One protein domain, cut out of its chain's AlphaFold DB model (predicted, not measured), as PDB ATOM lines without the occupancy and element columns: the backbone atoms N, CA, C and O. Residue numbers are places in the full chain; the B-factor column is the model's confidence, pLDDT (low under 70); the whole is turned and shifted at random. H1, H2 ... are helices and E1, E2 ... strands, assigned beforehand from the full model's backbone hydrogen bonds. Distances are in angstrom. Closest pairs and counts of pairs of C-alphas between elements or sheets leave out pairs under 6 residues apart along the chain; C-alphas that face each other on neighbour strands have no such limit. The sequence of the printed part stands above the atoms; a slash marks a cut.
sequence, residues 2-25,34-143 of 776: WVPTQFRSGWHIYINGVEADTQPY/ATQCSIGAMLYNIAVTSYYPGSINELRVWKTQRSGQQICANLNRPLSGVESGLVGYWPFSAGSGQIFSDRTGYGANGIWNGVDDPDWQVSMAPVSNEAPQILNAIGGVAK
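Overview. This is residues 2 to 25 and 34 to 143 of the 776 residues of an uncharacterized protein of Pseudomonas orientalis (UniProt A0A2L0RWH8). With little regular structure, this is mostly looped chain around a small two-stranded sheet, E3 and E4, near the middle. The hairpin E1 and E2 lies at one end, and the unnamed stretch 91 to 143 reaches the opposite end at Ala 137. The printed part has 134 residues, with only 23 in named elements, in the order E1 E2 E3 H1 E4; the class is mixed, and both sheets are antiparallel. It is compact, radius of gyration of the C-alphas 16.5 A, spanning 48 by 41 by 29 A.

Along the chain. E3, residues 59 to 62, is 10.4 A long, and E4, residues 86 to 90, 11.1 A, ending at C-alpha 90 (9.576, -17.217, 2.039). H1, residues 68 to 75, is 10.1 A. E1, residues 42 to 44, begins at C-alpha 42 (18.232, -32.389, -3.127); E2 is residues 47 to 49; each is 6.2 A.

Arrangement. E3 and E4 are antiparallel at 173 degrees, N 61 and O 88 being 2.8 A apart. In the hairpin E1 and E2, at 145 degrees, N 42 and O 49 are 2.8 A apart. E1 and E4 are apart. In H1 every O i to N i+4 pair is within hydrogen-bond range.

Size, cuts and confidence. The farthest C-alphas, Asn 45 and Ala 137, are 47.9 A apart. Residues 26 to 33 are not printed, a gap of 21.6 A between C-alphas 25 and 34. None of the links is long. pLDDT is under 70 at residues 2 to 10, 34 and 94 to 96.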
ATOM      1  N   TRP A   2       3.263 -24.194 -12.870       45.53
ATOM      2  CA  TRP A   2       4.354 -23.341 -13.357       45.53
ATOM      3  C   TRP A   2       3.998 -22.780 -14.740       45.53
ATOM      4  O   TRP A   2       3.559 -23.530 -15.609       45.53
ATOM      5  N   VAL A   3       4.136 -21.466 -14.925       48.22
ATOM      6  CA  VAL A   3       3.797 -20.773 -16.178       48.22
ATOM      7  C   VAL A   3       5.051 -20.692 -17.057       48.22
ATOM      8  O   VAL A   3       6.057 -20.144 -16.596       48.22
ATOM      9  N   PRO A   4       5.029 -21.197 -18.305       50.59
ATOM     10  CA  PRO A   4       6.137 -21.020 -19.240       50.59
ATOM     11  C   PRO A   4       6.370 -19.527 -19.492       50.59
ATOM     12  O   PRO A   4       5.441 -18.816 -19.869       50.59
ATOM     13  N   THR A   5       7.594 -19.049 -19.271       54.50
ATOM     14  CA  THR A   5       7.967 -17.644 -19.494       54.50
ATOM     15  C   THR A   5       9.228 -17.574 -20.352       54.50
ATOM     16  O   THR A   5      10.092 -18.444 -20.252       54.50
ATOM     17  N   GLN A   6       9.314 -16.571 -21.227       55.75
ATOM     18  CA  GLN A   6      10.491 -16.324 -22.059       55.75
ATOM     19  C   GLN A   6      11.485 -15.438 -21.298       55.75
ATOM     20  O   GLN A   6      11.134 -14.348 -20.851       55.75
ATOM     21  N   PHE A   7      12.721 -15.913 -21.149       61.00
ATOM     22  CA  PHE A   7      13.845 -15.181 -20.557       61.00
ATOM     23  C   PHE A   7      14.844 -14.792 -21.662       61.00
ATOM     24  O   PHE A   7      14.828 -15.408 -22.733       61.00
ATOM     25  N   ARG A   8      15.724 -13.797 -21.440       57.47
ATOM     26  CA  ARG A   8      16.874 -13.603 -22.349       57.47
ATOM     27  C   ARG A   8      17.741 -14.867 -22.297       57.47
ATOM     28  O   ARG A   8      17.764 -15.561 -21.283       57.47
ATOM     29  N   SER A   9      18.414 -15.210 -23.395       62.16
ATOM     30  CA  SER A   9      19.193 -16.451 -23.455       62.16
ATOM     31  C   SER A   9      20.336 -16.436 -22.436       62.16
ATOM     32  O   SER A   9      21.155 -15.520 -22.470       62.16
ATOM     33  N   GLY A  10      20.432 -17.474 -21.605       68.81
ATOM     34  CA  GLY A  10      21.562 -17.687 -20.698       68.81
ATOM     35  C   GLY A  10      21.169 -17.758 -19.223       68.81
ATOM     36  O   GLY A  10      20.158 -17.207 -18.793       68.81
ATOM     37  N   TRP A  11      21.984 -18.470 -18.446       76.38
ATOM     38  CA  TRP A  11      21.914 -18.477 -16.987       76.38
ATOM     39  C   TRP A  11      22.959 -17.508 -16.448       76.38
ATOM     40  O   TRP A  11      24.124 -17.595 -16.822       76.38
ATOM     41  N   HIS A  12      22.543 -16.621 -15.549       79.62
ATOM     42  CA  HIS A  12      23.424 -15.654 -14.904       79.62
ATOM     43  C   HIS A  12      23.411 -15.891 -13.397       79.62
ATOM     44  O   HIS A  12      22.346 -16.084 -12.805       79.62
ATOM     45  N   ILE A  13      24.588 -15.868 -12.779       87.69
ATOM     46  CA  ILE A  13      24.751 -16.018 -11.334       87.69
ATOM     47  C   ILE A  13      25.253 -14.688 -10.791       87.69
ATOM     48  O   ILE A  13      26.208 -14.128 -11.313       87.69
ATOM     49  N   TYR A  14      24.617 -14.197  -9.732       88.25
ATOM     50  CA  TYR A  14      25.012 -12.964  -9.063       88.25
ATOM     51  C   TYR A  14      25.363 -13.262  -7.610       88.25
ATOM     52  O   TYR A  14      24.593 -13.915  -6.903       88.25
ATOM     53  N   ILE A  15      26.502 -12.748  -7.152       89.38
ATOM     54  CA  ILE A  15      26.953 -12.835  -5.761       89.38
ATOM     55  C   ILE A  15      27.101 -11.407  -5.244       89.38
ATOM     56  O   ILE A  15      27.813 -10.596  -5.828       89.38
ATOM     57  N   ASN A  16      26.387 -11.071  -4.165       84.31
ATOM     58  CA  ASN A  16      26.317  -9.708  -3.620       84.31
ATOM     59  C   ASN A  16      25.914  -8.642  -4.661       84.31
ATOM     60  O   ASN A  16      26.345  -7.495  -4.582       84.31
ATOM     61  N   GLY A  17      25.097  -9.029  -5.647       81.44
ATOM     62  CA  GLY A  17      24.643  -8.149  -6.727       81.44
ATOM     63  C   GLY A  17      25.632  -7.962  -7.885       81.44
ATOM     64  O   GLY A  17      25.280  -7.328  -8.876       81.44
ATOM     65  N   VAL A  18      26.830  -8.545  -7.803       84.75
ATOM     66  CA  VAL A  18      27.829  -8.551  -8.881       84.75
ATOM     67  C   VAL A  18      27.700  -9.848  -9.674       84.75
ATOM     68  O   VAL A  18      27.571 -10.920  -9.080       84.75
ATOM     69  N   GLU A  19      27.699  -9.755 -11.003       85.94
ATOM     70  CA  GLU A  19      27.670 -10.933 -11.874       85.94
ATOM     71  C   GLU A  19      28.955 -11.749 -11.687       85.94
ATOM     72  O   GLU A  19      30.060 -11.207 -11.719       85.94
ATOM     73  N   ALA A  20      28.801 -13.043 -11.429       88.44
ATOM     74  CA  ALA A  20      29.904 -13.976 -11.285       88.44
ATOM     75  C   ALA A  20      30.289 -14.553 -12.649       88.44
ATOM     76  O   ALA A  20      29.428 -14.765 -13.506       88.44
ATOM     77  N   ASP A  21      31.570 -14.876 -12.818       84.88
ATOM     78  CA  ASP A  21      32.035 -15.586 -14.005       84.88
ATOM     79  C   ASP A  21      31.302 -16.926 -14.139       84.88
ATOM     80  O   ASP A  21      31.236 -17.731 -13.204       84.88
ATOM     81  N   THR A  22      30.751 -17.174 -15.326       81.56
ATOM     82  CA  THR A  22      30.068 -18.425 -15.661       81.56
ATOM     83  C   THR A  22      30.758 -19.093 -16.840       81.56
ATOM     84  O   THR A  22      31.318 -18.434 -17.716       81.56
ATOM     85  N   GLN A  23      30.723 -20.425 -16.869       78.00
ATOM     86  CA  GLN A  23      31.091 -21.180 -18.062       78.00
ATOM     87  C   GLN A  23      29.829 -21.712 -18.735       78.00
ATOM     88  O   GLN A  23      28.979 -22.287 -18.048       78.00
ATOM     89  N   PRO A  24      29.683 -21.532 -20.058       72.38
ATOM     90  CA  PRO A  24      28.525 -22.037 -20.771       72.38
ATOM     91  C   PRO A  24      28.506 -23.564 -20.684       72.38
ATOM     92  O   PRO A  24      29.466 -24.238 -21.055       72.38
ATOM     93  N   TYR A  25      27.394 -24.103 -20.195       71.00
ATOM     94  CA  TYR A  25      27.148 -25.536 -20.131       71.00
ATOM     95  C   TYR A  25      25.851 -25.843 -20.876       71.00
ATOM     96  O   TYR A  25      24.792 -25.308 -20.543       71.00
ATOM     97  N   ALA A  34      10.548 -32.445 -10.881       66.69
ATOM     98  CA  ALA A  34       9.626 -32.854  -9.823       66.69
ATOM     99  C   ALA A  34       8.499 -31.819  -9.607       66.69
ATOM    100  O   ALA A  34       8.697 -30.612  -9.741       66.69
ATOM    101  N   THR A  35       7.310 -32.292  -9.225       70.69
ATOM    102  CA  THR A  35       6.137 -31.443  -8.936       70.69
ATOM    103  C   THR A  35       6.350 -30.495  -7.752       70.69
ATOM    104  O   THR A  35       5.641 -29.495  -7.639       70.69
ATOM    105  N   GLN A  36       7.337 -30.782  -6.898       74.69
ATOM    106  CA  GLN A  36       7.729 -29.988  -5.741       74.69
ATOM    107  C   GLN A  36       9.238 -29.702  -5.780       74.69
ATOM    108  O   GLN A  36      10.037 -30.587  -6.076       74.69
ATOM    109  N   CYS A  37       9.618 -28.462  -5.467       81.00
ATOM    110  CA  CYS A  37      11.011 -28.034  -5.356       81.00
ATOM    111  C   CYS A  37      11.526 -28.301  -3.933       81.00
ATOM    112  O   CYS A  37      10.822 -28.005  -2.965       81.00
ATOM    113  N   SER A  38      12.740 -28.839  -3.803       86.69
ATOM    114  CA  SER A  38      13.438 -28.979  -2.523       86.69
ATOM    115  C   SER A  38      14.425 -27.825  -2.319       86.69
ATOM    116  O   SER A  38      15.167 -27.462  -3.228       86.69
ATOM    117  N   ILE A  39      14.441 -27.247  -1.117       89.38
ATOM    118  CA  ILE A  39      15.337 -26.147  -0.730       89.38
ATOM    119  C   ILE A  39      16.217 -26.638   0.420       89.38
ATOM    120  O   ILE A  39      15.734 -27.324   1.317       89.38
ATOM    121  N   GLY A  40      17.508 -26.306   0.388       88.94
ATOM    122  CA  GLY A  40      18.479 -26.710   1.416       88.94
ATOM    123  C   GLY A  40      18.968 -28.162   1.313       88.94
ATOM    124  O   GLY A  40      19.879 -28.551   2.038       88.94
ATOM    125  N   ALA A  41      18.406 -28.951   0.396       87.50
ATOM    126  CA  ALA A  41      18.871 -30.280   0.013       87.50
ATOM    127  C   ALA A  41      18.285 -30.673  -1.355       87.50
ATOM    128  O   ALA A  41      17.358 -30.031  -1.862       87.50
ATOM    129  N   MET A  42      18.786 -31.761  -1.932       84.56
ATOM    130  CA  MET A  42      18.232 -32.389  -3.127       84.56
ATOM    131  C   MET A  42      17.358 -33.585  -2.736       84.56
ATOM    132  O   MET A  42      17.845 -34.546  -2.138       84.56
ATOM    133  N   LEU A  43      16.076 -33.553  -3.110       80.12
ATOM    134  CA  LEU A  43      15.203 -34.724  -3.022       80.12
ATOM    135  C   LEU A  43      15.321 -35.551  -4.309       80.12
ATOM    136  O   LEU A  43      14.913 -35.102  -5.379       80.12
ATOM    137  N   TYR A  44      15.856 -36.766  -4.206       77.94
ATOM    138  CA  TYR A  44      15.928 -37.719  -5.314       77.94
ATOM    139  C   TYR A  44      15.052 -38.938  -5.008       77.94
ATOM    140  O   TYR A  44      15.347 -39.728  -4.106       77.94
ATOM    141  N   ASN A  45      13.949 -39.082  -5.750       76.94
ATOM    142  CA  ASN A  45      12.837 -39.993  -5.450       76.94
ATOM    143  C   ASN A  45      12.240 -39.747  -4.050       76.94
ATOM    144  O   ASN A  45      11.372 -38.894  -3.897       76.94
ATOM    145  N   ILE A  46      12.714 -40.477  -3.038       76.56
ATOM    146  CA  ILE A  46      12.288 -40.365  -1.632       76.56
ATOM    147  C   ILE A  46      13.453 -40.055  -0.680       76.56
ATOM    148  O   ILE A  46      13.238 -39.882   0.515       76.56
ATOM    149  N   ALA A  47      14.688 -40.016  -1.191       81.62
ATOM    150  CA  ALA A  47      15.882 -39.795  -0.388       81.62
ATOM    151  C   ALA A  47      16.302 -38.323  -0.445       81.62
ATOM    152  O   ALA A  47      16.409 -37.737  -1.525       81.62
ATOM    153  N   VAL A  48      16.574 -37.745   0.723       84.06
ATOM    154  CA  VAL A  48      17.168 -36.412   0.843       84.06
ATOM    155  C   VAL A  48      18.689 -36.564   0.804       84.06
ATOM    156  O   VAL A  48      19.268 -37.330   1.570       84.06
ATOM    157  N   THR A  49      19.335 -35.870  -0.127       86.56
ATOM    158  CA  THR A  49      20.780 -35.935  -0.389       86.56
ATOM    159  C   THR A  49      21.344 -34.526  -0.584       86.56
ATOM    160  O   THR A  49      20.579 -33.570  -0.710       86.56
ATOM    161  N   SER A  50      22.672 -34.375  -0.608       88.38
ATOM    162  CA  SER A  50      23.342 -33.095  -0.911       88.38
ATOM    163  C   SER A  50      22.855 -31.926  -0.046       88.38
ATOM    164  O   SER A  50      22.429 -30.889  -0.553       88.38
ATOM    165  N   TYR A  51      22.882 -32.119   1.272       88.19
ATOM    166  CA  TYR A  51      22.503 -31.097   2.243       88.19
ATOM    167  C   TYR A  51      23.367 -29.843   2.094       88.19
ATOM    168  O   TYR A  51      24.587 -29.933   1.956       88.19
ATOM    169  N   TYR A  52      22.732 -28.677   2.167       90.44
ATOM    170  CA  TYR A  52      23.411 -27.391   2.231       90.44
ATOM    171  C   TYR A  52      23.879 -27.122   3.671       90.44
ATOM    172  O   TYR A  52      23.037 -26.999   4.564       90.44
ATOM    173  N   PRO A  53      25.197 -27.024   3.939       89.31
ATOM    174  CA  PRO A  53      25.712 -26.777   5.282       89.31
ATOM    175  C   PRO A  53      25.695 -25.273   5.598       89.31
ATOM    176  O   PRO A  53      26.743 -24.634   5.689       89.31
ATOM    177  N   GLY A  54      24.504 -24.688   5.738       88.00
ATOM    178  CA  GLY A  54      24.366 -23.267   6.047       88.00
ATOM    179  C   GLY A  54      22.932 -22.808   6.289       88.00
ATOM    180  O   GLY A  54      21.987 -23.593   6.270       88.00
ATOM    181  N   SER A  55      22.782 -21.502   6.496       85.81
ATOM    182  CA  SER A  55      21.491 -20.851   6.731       85.81
ATOM    183  C   SER A  55      20.953 -20.230   5.441       85.81
ATOM    184  O   SER A  55      21.717 -19.708   4.626       85.81
ATOM    185  N   ILE A  56      19.632 -20.262   5.264       87.69
ATOM    186  CA  ILE A  56      18.924 -19.628   4.144       87.69
ATOM    187  C   ILE A  56      18.012 -18.549   4.722       87.69
ATOM    188  O   ILE A  56      17.340 -18.771   5.725       87.69
ATOM    189  N   ASN A  57      17.990 -17.381   4.087       88.00
ATOM    190  CA  ASN A  57      17.116 -16.274   4.447       88.00
ATOM    191  C   ASN A  57      16.572 -15.612   3.170       88.00
ATOM    192  O   ASN A  57      17.257 -15.636   2.149       88.00
ATOM    193  N   GLU A  58      15.377 -15.011   3.228       90.75
ATOM    194  CA  GLU A  58      14.784 -14.232   2.122       90.75
ATOM    195  C   GLU A  58      14.689 -14.973   0.766       90.75
ATOM    196  O   GLU A  58      15.032 -14.425  -0.285       90.75
ATOM    197  N   LEU A  59      14.198 -16.220   0.751       91.75
ATOM    198  CA  LEU A  59      14.056 -16.961  -0.507       91.75
ATOM    199  C   LEU A  59      12.915 -16.394  -1.354       91.75
ATOM    200  O   LEU A  59      11.774 -16.298  -0.903       91.75
ATOM    201  N   ARG A  60      13.217 -16.075  -2.615       92.81
ATOM    202  CA  ARG A  60      12.286 -15.448  -3.561       92.81
ATOM    203  C   ARG A  60      12.363 -16.126  -4.918       92.81
ATOM    204  O   ARG A  60      13.454 -16.430  -5.396       92.81
ATOM    205  N   VAL A  61      11.215 -16.290  -5.562       90.88
ATOM    206  CA  VAL A  61      11.106 -16.794  -6.932       90.88
ATOM    207  C   VAL A  61      10.317 -15.789  -7.754       90.88
ATOM    208  O   VAL A  61       9.214 -15.392  -7.377       90.88
ATOM    209  N   TRP A  62      10.885 -15.391  -8.888       89.25
ATOM    210  CA  TRP A  62      10.287 -14.442  -9.822       89.25
ATOM    211  C   TRP A  62       9.993 -15.137 -11.146       89.25
ATOM    212  O   TRP A  62      10.750 -16.003 -11.579       89.25
ATOM    213  N   LYS A  63       8.918 -14.726 -11.818       86.56
ATOM    214  CA  LYS A  63       8.627 -15.148 -13.196       86.56
ATOM    215  C   LYS A  63       9.346 -14.302 -14.248       86.56
ATOM    216  O   LYS A  63       9.214 -14.583 -15.429       86.56
ATOM    217  N   THR A  64      10.077 -13.263 -13.848       81.62
ATOM    218  CA  THR A  64      10.830 -12.371 -14.743       81.62
ATOM    219  C   THR A  64      12.325 -12.429 -14.437       81.62
ATOM    220  O   THR A  64      12.728 -12.605 -13.286       81.62
ATOM    221  N   GLN A  65      13.160 -12.272 -15.469       82.81
ATOM    222  CA  GLN A  65      14.604 -12.114 -15.289       82.81
ATOM    223  C   GLN A  65      14.889 -10.760 -14.635       82.81
ATOM    224  O   GLN A  65      14.400  -9.728 -15.096       82.81
ATOM    225  N   ARG A  66      15.674 -10.765 -13.557       84.25
ATOM    226  CA  ARG A  66      16.043  -9.554 -12.814       84.25
ATOM    227  C   ARG A  66      17.369  -9.005 -13.331       84.25
ATOM    228  O   ARG A  66      18.288  -9.778 -13.589       84.25
ATOM    229  N   SER A  67      17.473  -7.683 -13.471       78.12
ATOM    230  CA  SER A  67      18.756  -7.025 -13.759       78.12
ATOM    231  C   SER A  67      19.641  -6.987 -12.509       78.12
ATOM    232  O   SER A  67      19.132  -7.029 -11.387       78.12
ATOM    233  N   GLY A  68      20.960  -6.843 -12.676       79.50
ATOM    234  CA  GLY A  68      21.880  -6.648 -11.547       79.50
ATOM    235  C   GLY A  68      21.460  -5.479 -10.644       79.50
ATOM    236  O   GLY A  68      21.429  -5.620  -9.426       79.50
ATOM    237  N   GLN A  69      21.003  -4.365 -11.233       75.00
ATOM    238  CA  GLN A  69      20.476  -3.216 -10.485       75.00
ATOM    239  C   GLN A  69      19.249  -3.587  -9.636       75.00
ATOM    240  O   GLN A  69      19.208  -3.277  -8.447       75.00
ATOM    241  N   GLN A  70      18.286  -4.312 -10.210       80.56
ATOM    242  CA  GLN A  70      17.114  -4.797  -9.480       80.56
ATOM    243  C   GLN A  70      17.481  -5.789  -8.367       80.56
ATOM    244  O   GLN A  70      16.821  -5.811  -7.328       80.56
ATOM    245  N   ILE A  71      18.501  -6.626  -8.569       86.75
ATOM    246  CA  ILE A  71      19.006  -7.539  -7.536       86.75
ATOM    247  C   ILE A  71      19.620  -6.724  -6.397       86.75
ATOM    248  O   ILE A  71      19.193  -6.887  -5.258       86.75
ATOM    249  N   CYS A  72      20.541  -5.803  -6.694       81.88
ATOM    250  CA  CYS A  72      21.178  -4.923  -5.708       81.88
ATOM    251  C   CYS A  72      20.155  -4.143  -4.876       81.88
ATOM    252  O   CYS A  72      20.259  -4.107  -3.649       81.88
ATOM    253  N   ALA A  73      19.140  -3.575  -5.527       76.88
ATOM    254  CA  ALA A  73      18.101  -2.799  -4.861       76.88
ATOM    255  C   ALA A  73      17.244  -3.631  -3.894       76.88
ATOM    256  O   ALA A  73      16.775  -3.132  -2.873       76.88
ATOM    257  N   ASN A  74      17.048  -4.917  -4.195       83.69
ATOM    258  CA  ASN A  74      16.211  -5.809  -3.396       83.69
ATOM    259  C   ASN A  74      17.006  -6.714  -2.443       83.69
ATOM    260  O   ASN A  74      16.396  -7.347  -1.583       83.69
ATOM    261  N   LEU A  75      18.333  -6.777  -2.567       86.25
ATOM    262  CA  LEU A  75      19.207  -7.703  -1.837       86.25
ATOM    263  C   LEU A  75      19.060  -7.582  -0.314       86.25
ATOM    264  O   LEU A  75      19.075  -8.578   0.401       86.25
ATOM    265  N   ASN A  76      18.899  -6.349   0.166       86.12
ATOM    266  CA  ASN A  76      19.035  -5.998   1.576       86.12
ATOM    267  C   ASN A  76      17.739  -5.475   2.210       86.12
ATOM    268  O   ASN A  76      17.778  -4.863   3.274       86.12
ATOM    269  N   ARG A  77      16.589  -5.694   1.571       83.56
ATOM    270  CA  ARG A  77      15.292  -5.250   2.095       83.56
ATOM    271  C   ARG A  77      14.273  -6.377   2.080       83.56
ATOM    272  O   ARG A  77      14.306  -7.159   1.131       83.56
ATOM    273  N   PRO A  78      13.374  -6.476   3.071       86.12
ATOM    274  CA  PRO A  78      12.244  -7.385   2.989       86.12
ATOM    275  C   PRO A  78      11.260  -6.884   1.927       86.12
ATOM    276  O   PRO A  78      11.074  -5.679   1.753       86.12
ATOM    277  N   LEU A  79      10.621  -7.817   1.231       86.50
ATOM    278  CA  LEU A  79       9.547  -7.516   0.286       86.50
ATOM    279  C   LEU A  79       8.178  -7.577   0.968       86.50
ATOM    280  O   LEU A  79       8.022  -8.159   2.045       86.50
ATOM    281  N   SER A  80       7.182  -6.972   0.334       84.12
ATOM    282  CA  SER A  80       5.786  -6.987   0.770       84.12
ATOM    283  C   SER A  80       5.052  -8.267   0.353       84.12
ATOM    284  O   SER A  80       4.125  -8.683   1.047       84.12
ATOM    285  N   GLY A  81       5.488  -8.913  -0.735       86.44
ATOM    286  CA  GLY A  81       4.860 -10.098  -1.323       86.44
ATOM    287  C   GLY A  81       3.951  -9.794  -2.517       86.44
ATOM    288  O   GLY A  81       3.526 -10.728  -3.190       86.44
ATOM    289  N   VAL A  82       3.662  -8.519  -2.802       84.06
ATOM    290  CA  VAL A  82       2.778  -8.097  -3.908       84.06
ATOM    291  C   VAL A  82       3.534  -7.504  -5.102       84.06
ATOM    292  O   VAL A  82       2.920  -6.948  -6.011       84.06
ATOM    293  N   GLU A  83       4.863  -7.601  -5.110       83.06
ATOM    294  CA  GLU A  83       5.709  -7.066  -6.174       83.06
ATOM    295  C   GLU A  83       5.410  -7.724  -7.528       83.06
ATOM    296  O   GLU A  83       5.221  -8.941  -7.646       83.06
ATOM    297  N   SER A  84       5.425  -6.915  -8.590       80.00
ATOM    298  CA  SER A  84       5.128  -7.396  -9.937       80.00
ATOM    299  C   SER A  84       6.139  -8.452 -10.389       80.00
ATOM    300  O   SER A  84       7.336  -8.197 -10.516       80.00
ATOM    301  N   GLY A  85       5.650  -9.661 -10.662       83.06
ATOM    302  CA  GLY A  85       6.484 -10.773 -11.116       83.06
ATOM    303  C   GLY A  85       6.980 -11.706 -10.012       83.06
ATOM    304  O   GLY A  85       7.561 -12.736 -10.348       83.06
ATOM    305  N   LEU A  86       6.741 -11.407  -8.734       89.19
ATOM    306  CA  LEU A  86       7.064 -12.306  -7.628       89.19
ATOM    307  C   LEU A  86       6.025 -13.435  -7.571       89.19
ATOM    308  O   LEU A  86       4.827 -13.174  -7.567       89.19
ATOM    309  N   VAL A  87       6.469 -14.694  -7.577       90.69
ATOM    310  CA  VAL A  87       5.584 -15.880  -7.604       90.69
ATOM    311  C   VAL A  87       5.756 -16.806  -6.401       90.69
ATOM    312  O   VAL A  87       4.983 -17.743  -6.236       90.69
ATOM    313  N   GLY A  88       6.754 -16.548  -5.558       91.00
ATOM    314  CA  GLY A  88       6.935 -17.220  -4.278       91.00
ATOM    315  C   GLY A  88       7.908 -16.438  -3.409       91.00
ATOM    316  O   GLY A  88       8.924 -15.944  -3.907       91.00
ATOM    317  N   TYR A  89       7.590 -16.293  -2.126       92.94
ATOM    318  CA  TYR A  89       8.424 -15.543  -1.193       92.94
ATOM    319  C   TYR A  89       8.318 -16.106   0.222       92.94
ATOM    320  O   TYR A  89       7.279 -16.005   0.875       92.94
ATOM    321  N   TRP A  90       9.430 -16.655   0.702       91.50
ATOM    322  CA  TRP A  90       9.576 -17.217   2.039       91.50
ATOM    323  C   TRP A  90      10.618 -16.391   2.804       91.50
ATOM    324  O   TRP A  90      11.822 -16.570   2.599       91.50
ATOM    325  N   PRO A  91      10.186 -15.461   3.676       87.81
ATOM    326  CA  PRO A  91      11.097 -14.551   4.368       87.81
ATOM    327  C   PRO A  91      11.895 -15.230   5.484       87.81
ATOM    328  O   PRO A  91      12.860 -14.653   5.957       87.81
ATOM    329  N   PHE A  92      11.473 -16.412   5.951       86.31
ATOM    330  CA  PHE A  92      12.081 -17.101   7.098       86.31
ATOM    331  C   PHE A  92      12.239 -16.199   8.342       86.31
ATOM    332  O   PHE A  92      13.217 -16.282   9.078       86.31
ATOM    333  N   SER A  93      11.252 -15.334   8.593       74.88
ATOM    334  CA  SER A  93      11.243 -14.404   9.732       74.88
ATOM    335  C   SER A  93      10.269 -14.792  10.847       74.88
ATOM    336  O   SER A  93      10.382 -14.286  11.961       74.88
ATOM    337  N   ALA A  94       9.311 -15.677  10.556       65.12
ATOM    338  CA  ALA A  94       8.386 -16.258  11.522       65.12
ATOM    339  C   ALA A  94       7.762 -17.534  10.937       65.12
ATOM    340  O   ALA A  94       7.245 -17.514   9.818       65.12
ATOM    341  N   GLY A  95       7.780 -18.621  11.703       61.44
ATOM    342  CA  GLY A  95       7.034 -19.848  11.437       61.44
ATOM    343  C   GLY A  95       6.683 -20.526  12.758       61.44
ATOM    344  O   GLY A  95       7.385 -20.345  13.752       61.44
ATOM    345  N   SER A  96       5.577 -21.266  12.795       59.81
ATOM    346  CA  SER A  96       5.235 -22.143  13.917       59.81
ATOM    347  C   SER A  96       5.235 -23.593  13.434       59.81
ATOM    348  O   SER A  96       4.586 -23.932  12.442       59.81
ATOM    349  N   GLY A  97       5.994 -24.449  14.121       73.38
ATOM    350  CA  GLY A  97       6.175 -25.850  13.737       73.38
ATOM    351  C   GLY A  97       6.863 -26.009  12.376       73.38
ATOM    352  O   GLY A  97       7.851 -25.343  12.078       73.38
ATOM    353  N   GLN A  98       6.320 -26.890  11.538       85.00
ATOM    354  CA  GLN A  98       6.961 -27.399  10.319       85.00
ATOM    355  C   GLN A  98       6.534 -26.687   9.018       85.00
ATOM    356  O   GLN A  98       6.825 -27.178   7.928       85.00
ATOM    357  N   ILE A  99       5.822 -25.556   9.098       86.69
ATOM    358  CA  ILE A  99       5.273 -24.854   7.924       86.69
ATOM    359  C   ILE A  99       5.994 -23.522   7.701       86.69
ATOM    360  O   ILE A  99       6.057 -22.675   8.592       86.69
ATOM    361  N   PHE A 100       6.455 -23.303   6.469       87.69
ATOM    362  CA  PHE A 100       7.031 -22.038   6.012       87.69
ATOM    363  C   PHE A 100       6.036 -21.305   5.113       87.69
ATOM    364  O   PHE A 100       5.779 -21.723   3.983       87.69
ATOM    365  N   SER A 101       5.461 -20.210   5.607       87.94
ATOM    366  CA  SER A 101       4.426 -19.477   4.873       87.94
ATOM    367  C   SER A 101       4.974 -18.725   3.659       87.94
ATOM    368  O   SER A 101       5.969 -18.008   3.759       87.94
ATOM    369  N   ASP A 102       4.267 -18.843   2.537       90.44
ATOM    370  CA  ASP A 102       4.460 -18.022   1.343       90.44
ATOM    371  C   ASP A 102       3.750 -16.670   1.507       90.44
ATOM    372  O   ASP A 102       2.533 -16.593   1.694       90.44
ATOM    373  N   ARG A 103       4.527 -15.587   1.445       90.19
ATOM    374  CA  ARG A 103       4.057 -14.203   1.611       90.19
ATOM    375  C   ARG A 103       3.362 -13.641   0.377       90.19
ATOM    376  O   ARG A 103       2.719 -12.606   0.501       90.19
ATOM    377  N   THR A 104       3.464 -14.287  -0.785       89.31
ATOM    378  CA  THR A 104       2.807 -13.785  -2.004       89.31
ATOM    379  C   THR A 104       1.298 -14.032  -2.024       89.31
ATOM    380  O   THR A 104       0.572 -13.431  -2.811       89.31
ATOM    381  N   GLY A 105       0.808 -14.926  -1.157       83.88
ATOM    382  CA  GLY A 105      -0.595 -15.335  -1.137       83.88
ATOM    383  C   GLY A 105      -0.966 -16.342  -2.230       83.88
ATOM    384  O   GLY A 105      -2.127 -16.740  -2.300       83.88
ATOM    385  N   TYR A 106      -0.008 -16.815  -3.043       87.06
ATOM    386  CA  TYR A 106      -0.246 -17.872  -4.036       87.06
ATOM    387  C   TYR A 106      -0.344 -19.277  -3.421       87.06
ATOM    388  O   TYR A 106      -0.667 -20.239  -4.120       87.06
ATOM    389  N   GLY A 107      -0.115 -19.400  -2.110       85.81
ATOM    390  CA  GLY A 107      -0.311 -20.638  -1.358       85.81
ATOM    391  C   GLY A 107       0.819 -21.646  -1.542       85.81
ATOM    392  O   GLY A 107       0.633 -22.825  -1.244       85.81
ATOM    393  N   ALA A 108       1.994 -21.205  -2.001       87.69
ATOM    394  CA  ALA A 108       3.169 -22.053  -2.169       87.69
ATOM    395  C   ALA A 108       3.878 -22.312  -0.825       87.69
ATOM    396  O   ALA A 108       5.081 -22.127  -0.694       87.69
ATOM    397  N   ASN A 109       3.149 -22.701   0.222       89.31
ATOM    398  CA  ASN A 109       3.746 -22.918   1.541       89.31
ATOM    399  C   ASN A 109       4.777 -24.059   1.500       89.31
ATOM    400  O   ASN A 109       4.522 -25.125   0.936       89.31
ATOM    401  N   GLY A 110       5.935 -23.835   2.119       88.38
ATOM    402  CA  GLY A 110       6.959 -24.855   2.315       88.38
ATOM    403  C   GLY A 110       6.625 -25.760   3.500       88.38
ATOM    404  O   GLY A 110       5.990 -25.327   4.463       88.38
ATOM    405  N   ILE A 111       7.084 -27.011   3.436       87.62
ATOM    406  CA  ILE A 111       6.939 -28.002   4.508       87.62
ATOM    407  C   ILE A 111       8.335 -28.491   4.887       87.62
ATOM    408  O   ILE A 111       9.121 -28.871   4.016       87.62
ATOM    409  N   TRP A 112       8.645 -28.461   6.180       87.19
ATOM    410  CA  TRP A 112       9.885 -28.991   6.727       87.19
ATOM    411  C   TRP A 112       9.934 -30.517   6.594       87.19
ATOM    412  O   TRP A 112       8.968 -31.206   6.911       87.19
ATOM    413  N   ASN A 113      11.068 -31.044   6.129       83.25
ATOM    414  CA  ASN A 113      11.286 -32.477   5.911       83.25
ATOM    415  C   ASN A 113      12.436 -32.999   6.791       83.25
ATOM    416  O   ASN A 113      13.381 -33.624   6.310       83.25
ATOM    417  N   GLY A 114      12.382 -32.657   8.079       79.50
ATOM    418  CA  GLY A 114      13.272 -33.161   9.122       79.50
ATOM    419  C   GLY A 114      12.480 -33.827  10.246       79.50
ATOM    420  O   GLY A 114      11.262 -33.684  10.333       79.50
ATOM    421  N   VAL A 115      13.181 -34.591  11.085       77.94
ATOM    422  CA  VAL A 115      12.569 -35.346  12.192       77.94
ATOM    423  C   VAL A 115      12.185 -34.423  13.358       77.94
ATOM    424  O   VAL A 115      11.138 -34.627  13.967       77.94
ATOM    425  N   ASP A 116      12.995 -33.394  13.617       82.62
ATOM    426  CA  ASP A 116      12.769 -32.365  14.641       82.62
ATOM    427  C   ASP A 116      12.213 -31.072  14.028       82.62
ATOM    428  O   ASP A 116      12.187 -30.932  12.808       82.62
ATOM    429  N   ASP A 117      11.786 -30.111  14.849       82.75
ATOM    430  CA  ASP A 117      11.410 -28.774  14.370       82.75
ATOM    431  C   ASP A 117      12.625 -28.004  13.801       82.75
ATOM    432  O   ASP A 117      13.759 -28.228  14.236       82.75
ATOM    433  N   PRO A 118      12.420 -27.090  12.831       83.19
ATOM    434  CA  PRO A 118      13.509 -26.290  12.275       83.19
ATOM    435  C   PRO A 118      14.144 -25.374  13.334       83.19
ATOM    436  O   PRO A 118      13.439 -24.691  14.081       83.19
ATOM    437  N   ASP A 119      15.480 -25.321  13.358       82.12
ATOM    438  CA  ASP A 119      16.238 -24.411  14.225       82.12
ATOM    439  C   ASP A 119      16.182 -22.975  13.683       82.12
ATOM    440  O   ASP A 119      16.734 -22.660  12.624       82.12
ATOM    441  N   TRP A 120      15.493 -22.094  14.407       82.75
ATOM    442  CA  TRP A 120      15.344 -20.688  14.044       82.75
ATOM    443  C   TRP A 120      16.477 -19.854  14.635       82.75
ATOM    444  O   TRP A 120      16.590 -19.698  15.850       82.75
ATOM    445  N   GLN A 121      17.274 -19.242  13.761       83.56
ATOM    446  CA  GLN A 121      18.402 -18.404  14.157       83.56
ATOM    447  C   GLN A 121      18.134 -16.923  13.878       83.56
ATOM    448  O   GLN A 121      17.461 -16.559  12.912       83.56
ATOM    449  N   VAL A 122      18.694 -16.046  14.717       81.00
ATOM    450  CA  VAL A 122      18.646 -14.596  14.485       81.00
ATOM    451  C   VAL A 122      19.437 -14.275  13.219       81.00
ATOM    452  O   VAL A 122      20.631 -14.561  13.126       81.00
ATOM    453  N   SER A 123      18.773 -13.663  12.240       83.12
ATOM    454  CA  SER A 123      19.401 -13.348  10.960       83.12
ATOM    455  C   SER A 123      20.456 -12.247  11.095       83.12
ATOM    456  O   SER A 123      20.147 -11.092  11.391       83.12
ATOM    457  N   MET A 124      21.708 -12.603  10.797       83.12
ATOM    458  CA  MET A 124      22.832 -11.665  10.670       83.12
ATOM    459  C   MET A 124      22.926 -11.041   9.268       83.12
ATOM    460  O   MET A 124      23.798 -10.208   9.018       83.12
ATOM    461  N   ALA A 125      22.030 -11.422   8.349       82.44
ATOM    462  CA  ALA A 125      21.981 -10.852   7.010       82.44
ATOM    463  C   ALA A 125      21.553  -9.373   7.071       82.44
ATOM    464  O   ALA A 125      20.651  -9.037   7.850       82.44
ATOM    465  N   PRO A 126      22.115  -8.490   6.228       83.81
ATOM    466  CA  PRO A 126      21.845  -7.045   6.194       83.81
ATOM    467  C   PRO A 126      20.443  -6.661   5.675       83.81
ATOM    468  O   PRO A 126      20.276  -5.635   5.032       83.81
ATOM    469  N   VAL A 127      19.423  -7.473   5.953       83.19
ATOM    470  CA  VAL A 127      18.040  -7.274   5.508       83.19
ATOM    471  C   VAL A 127      17.294  -6.367   6.487       83.19
ATOM    472  O   VAL A 127      17.098  -6.740   7.647       83.19
ATOM    473  N   SER A 128      16.887  -5.176   6.060       79.00
ATOM    474  CA  SER A 128      16.100  -4.241   6.876       79.00
ATOM    475  C   SER A 128      15.229  -3.323   6.025       79.00
ATOM    476  O   SER A 128      15.328  -3.314   4.808       79.00
ATOM    477  N   ASN A 129      14.354  -2.548   6.667       79.44
ATOM    478  CA  ASN A 129      13.616  -1.469   6.008       79.44
ATOM    479  C   ASN A 129      14.479  -0.220   5.740       79.44
ATOM    480  O   ASN A 129      14.060   0.644   4.976       79.44
ATOM    481  N   GLU A 130      15.680  -0.153   6.314       83.12
ATOM    482  CA  GLU A 130      16.695   0.870   6.057       83.12
ATOM    483  C   GLU A 130      17.880   0.278   5.268       83.12
ATOM    484  O   GLU A 130      18.010  -0.944   5.147       83.12
ATOM    485  N   ALA A 131      18.774   1.133   4.758       81.00
ATOM    486  CA  ALA A 131      19.981   0.678   4.061       81.00
ATOM    487  C   ALA A 131      20.892  -0.185   4.970       81.00
ATOM    488  O   ALA A 131      20.951   0.074   6.170       81.00
ATOM    489  N   PRO A 132      21.697  -1.123   4.418       83.25
ATOM    490  CA  PRO A 132      22.526  -2.081   5.179       83.25
ATOM    491  C   PRO A 132      23.396  -1.487   6.287       83.25
ATOM    492  O   PRO A 132      23.695  -2.124   7.297       83.25
ATOM    493  N   GLN A 133      23.849  -0.261   6.053       84.31
ATOM    494  CA  GLN A 133      24.744   0.483   6.923       84.31
ATOM    495  C   GLN A 133      24.031   1.220   8.063       84.31
ATOM    496  O   GLN A 133      24.704   1.735   8.953       84.31
ATOM    497  N   ILE A 134      22.700   1.279   8.039       85.12
ATOM    498  CA  ILE A 134      21.866   1.987   9.007       85.12
ATOM    499  C   ILE A 134      21.238   0.975   9.963       85.12
ATOM    500  O   ILE A 134      20.613   0.001   9.546       85.12
ATOM    501  N   LEU A 135      21.397   1.218  11.262       84.44
ATOM    502  CA  LEU A 135      20.689   0.478  12.299       84.44
ATOM    503  C   LEU A 135      19.339   1.148  12.557       84.44
ATOM    504  O   LEU A 135      19.284   2.334  12.886       84.44
ATOM    505  N   ASN A 136      18.250   0.387  12.453       78.31
ATOM    506  CA  ASN A 136      16.939   0.872  12.866       78.31
ATOM    507  C   ASN A 136      16.899   0.990  14.399       78.31
ATOM    508  O   ASN A 136      17.034  -0.008  15.107       78.31
ATOM    509  N   ALA A 137      16.705   2.208  14.907       74.88
ATOM    510  CA  ALA A 137      16.660   2.483  16.342       74.88
ATOM    511  C   ALA A 137      15.480   1.795  17.056       74.88
ATOM    512  O   ALA A 137      15.522   1.599  18.270       74.88
ATOM    513  N   ILE A 138      14.430   1.414  16.321       76.12
ATOM    514  CA  ILE A 138      13.238   0.755  16.853       76.12
ATOM    515  C   ILE A 138      13.331  -0.744  16.558       76.12
ATOM    516  O   ILE A 138      12.972  -1.208  15.479       76.12
ATOM    517  N   GLY A 139      13.816  -1.512  17.537       71.44
ATOM    518  CA  GLY A 139      13.825  -2.979  17.477       71.44
ATOM    519  C   GLY A 139      14.862  -3.596  16.529       71.44
ATOM    520  O   GLY A 139      14.812  -4.801  16.290       71.44
ATOM    521  N   GLY A 140      15.798  -2.807  15.990       74.69
ATOM    522  CA  GLY A 140      16.905  -3.317  15.185       74.69
ATOM    523  C   GLY A 140      17.987  -3.986  16.034       74.69
ATOM    524  O   GLY A 140      18.377  -3.480  17.085       74.69
ATOM    525  N   VAL A 141      18.509  -5.114  15.551       80.44
ATOM    526  CA  VAL A 141      19.718  -5.754  16.089       80.44
ATOM    527  C   VAL A 141      20.916  -5.274  15.273       80.44
ATOM    528  O   VAL A 141      20.828  -5.215  14.047       80.44
ATOM    529  N   ALA A 142      22.020  -4.930  15.938       82.12
ATOM    530  CA  ALA A 142      23.249  -4.510  15.270       82.12
ATOM    531  C   ALA A 142      23.818  -5.643  14.399       82.12
ATOM    532  O   ALA A 142      24.019  -6.764  14.868       82.12
ATOM    533  N   LYS A 143      24.089  -5.334  13.131       84.62
ATOM    534  CA  LYS A 143      24.610  -6.257  12.115       84.62
ATOM    535  C   LYS A 143      26.027  -5.857  11.704       84.62
ATOM    536  O   LYS A 143      26.343  -4.670  11.746       84.62
TER     537      LYS A 143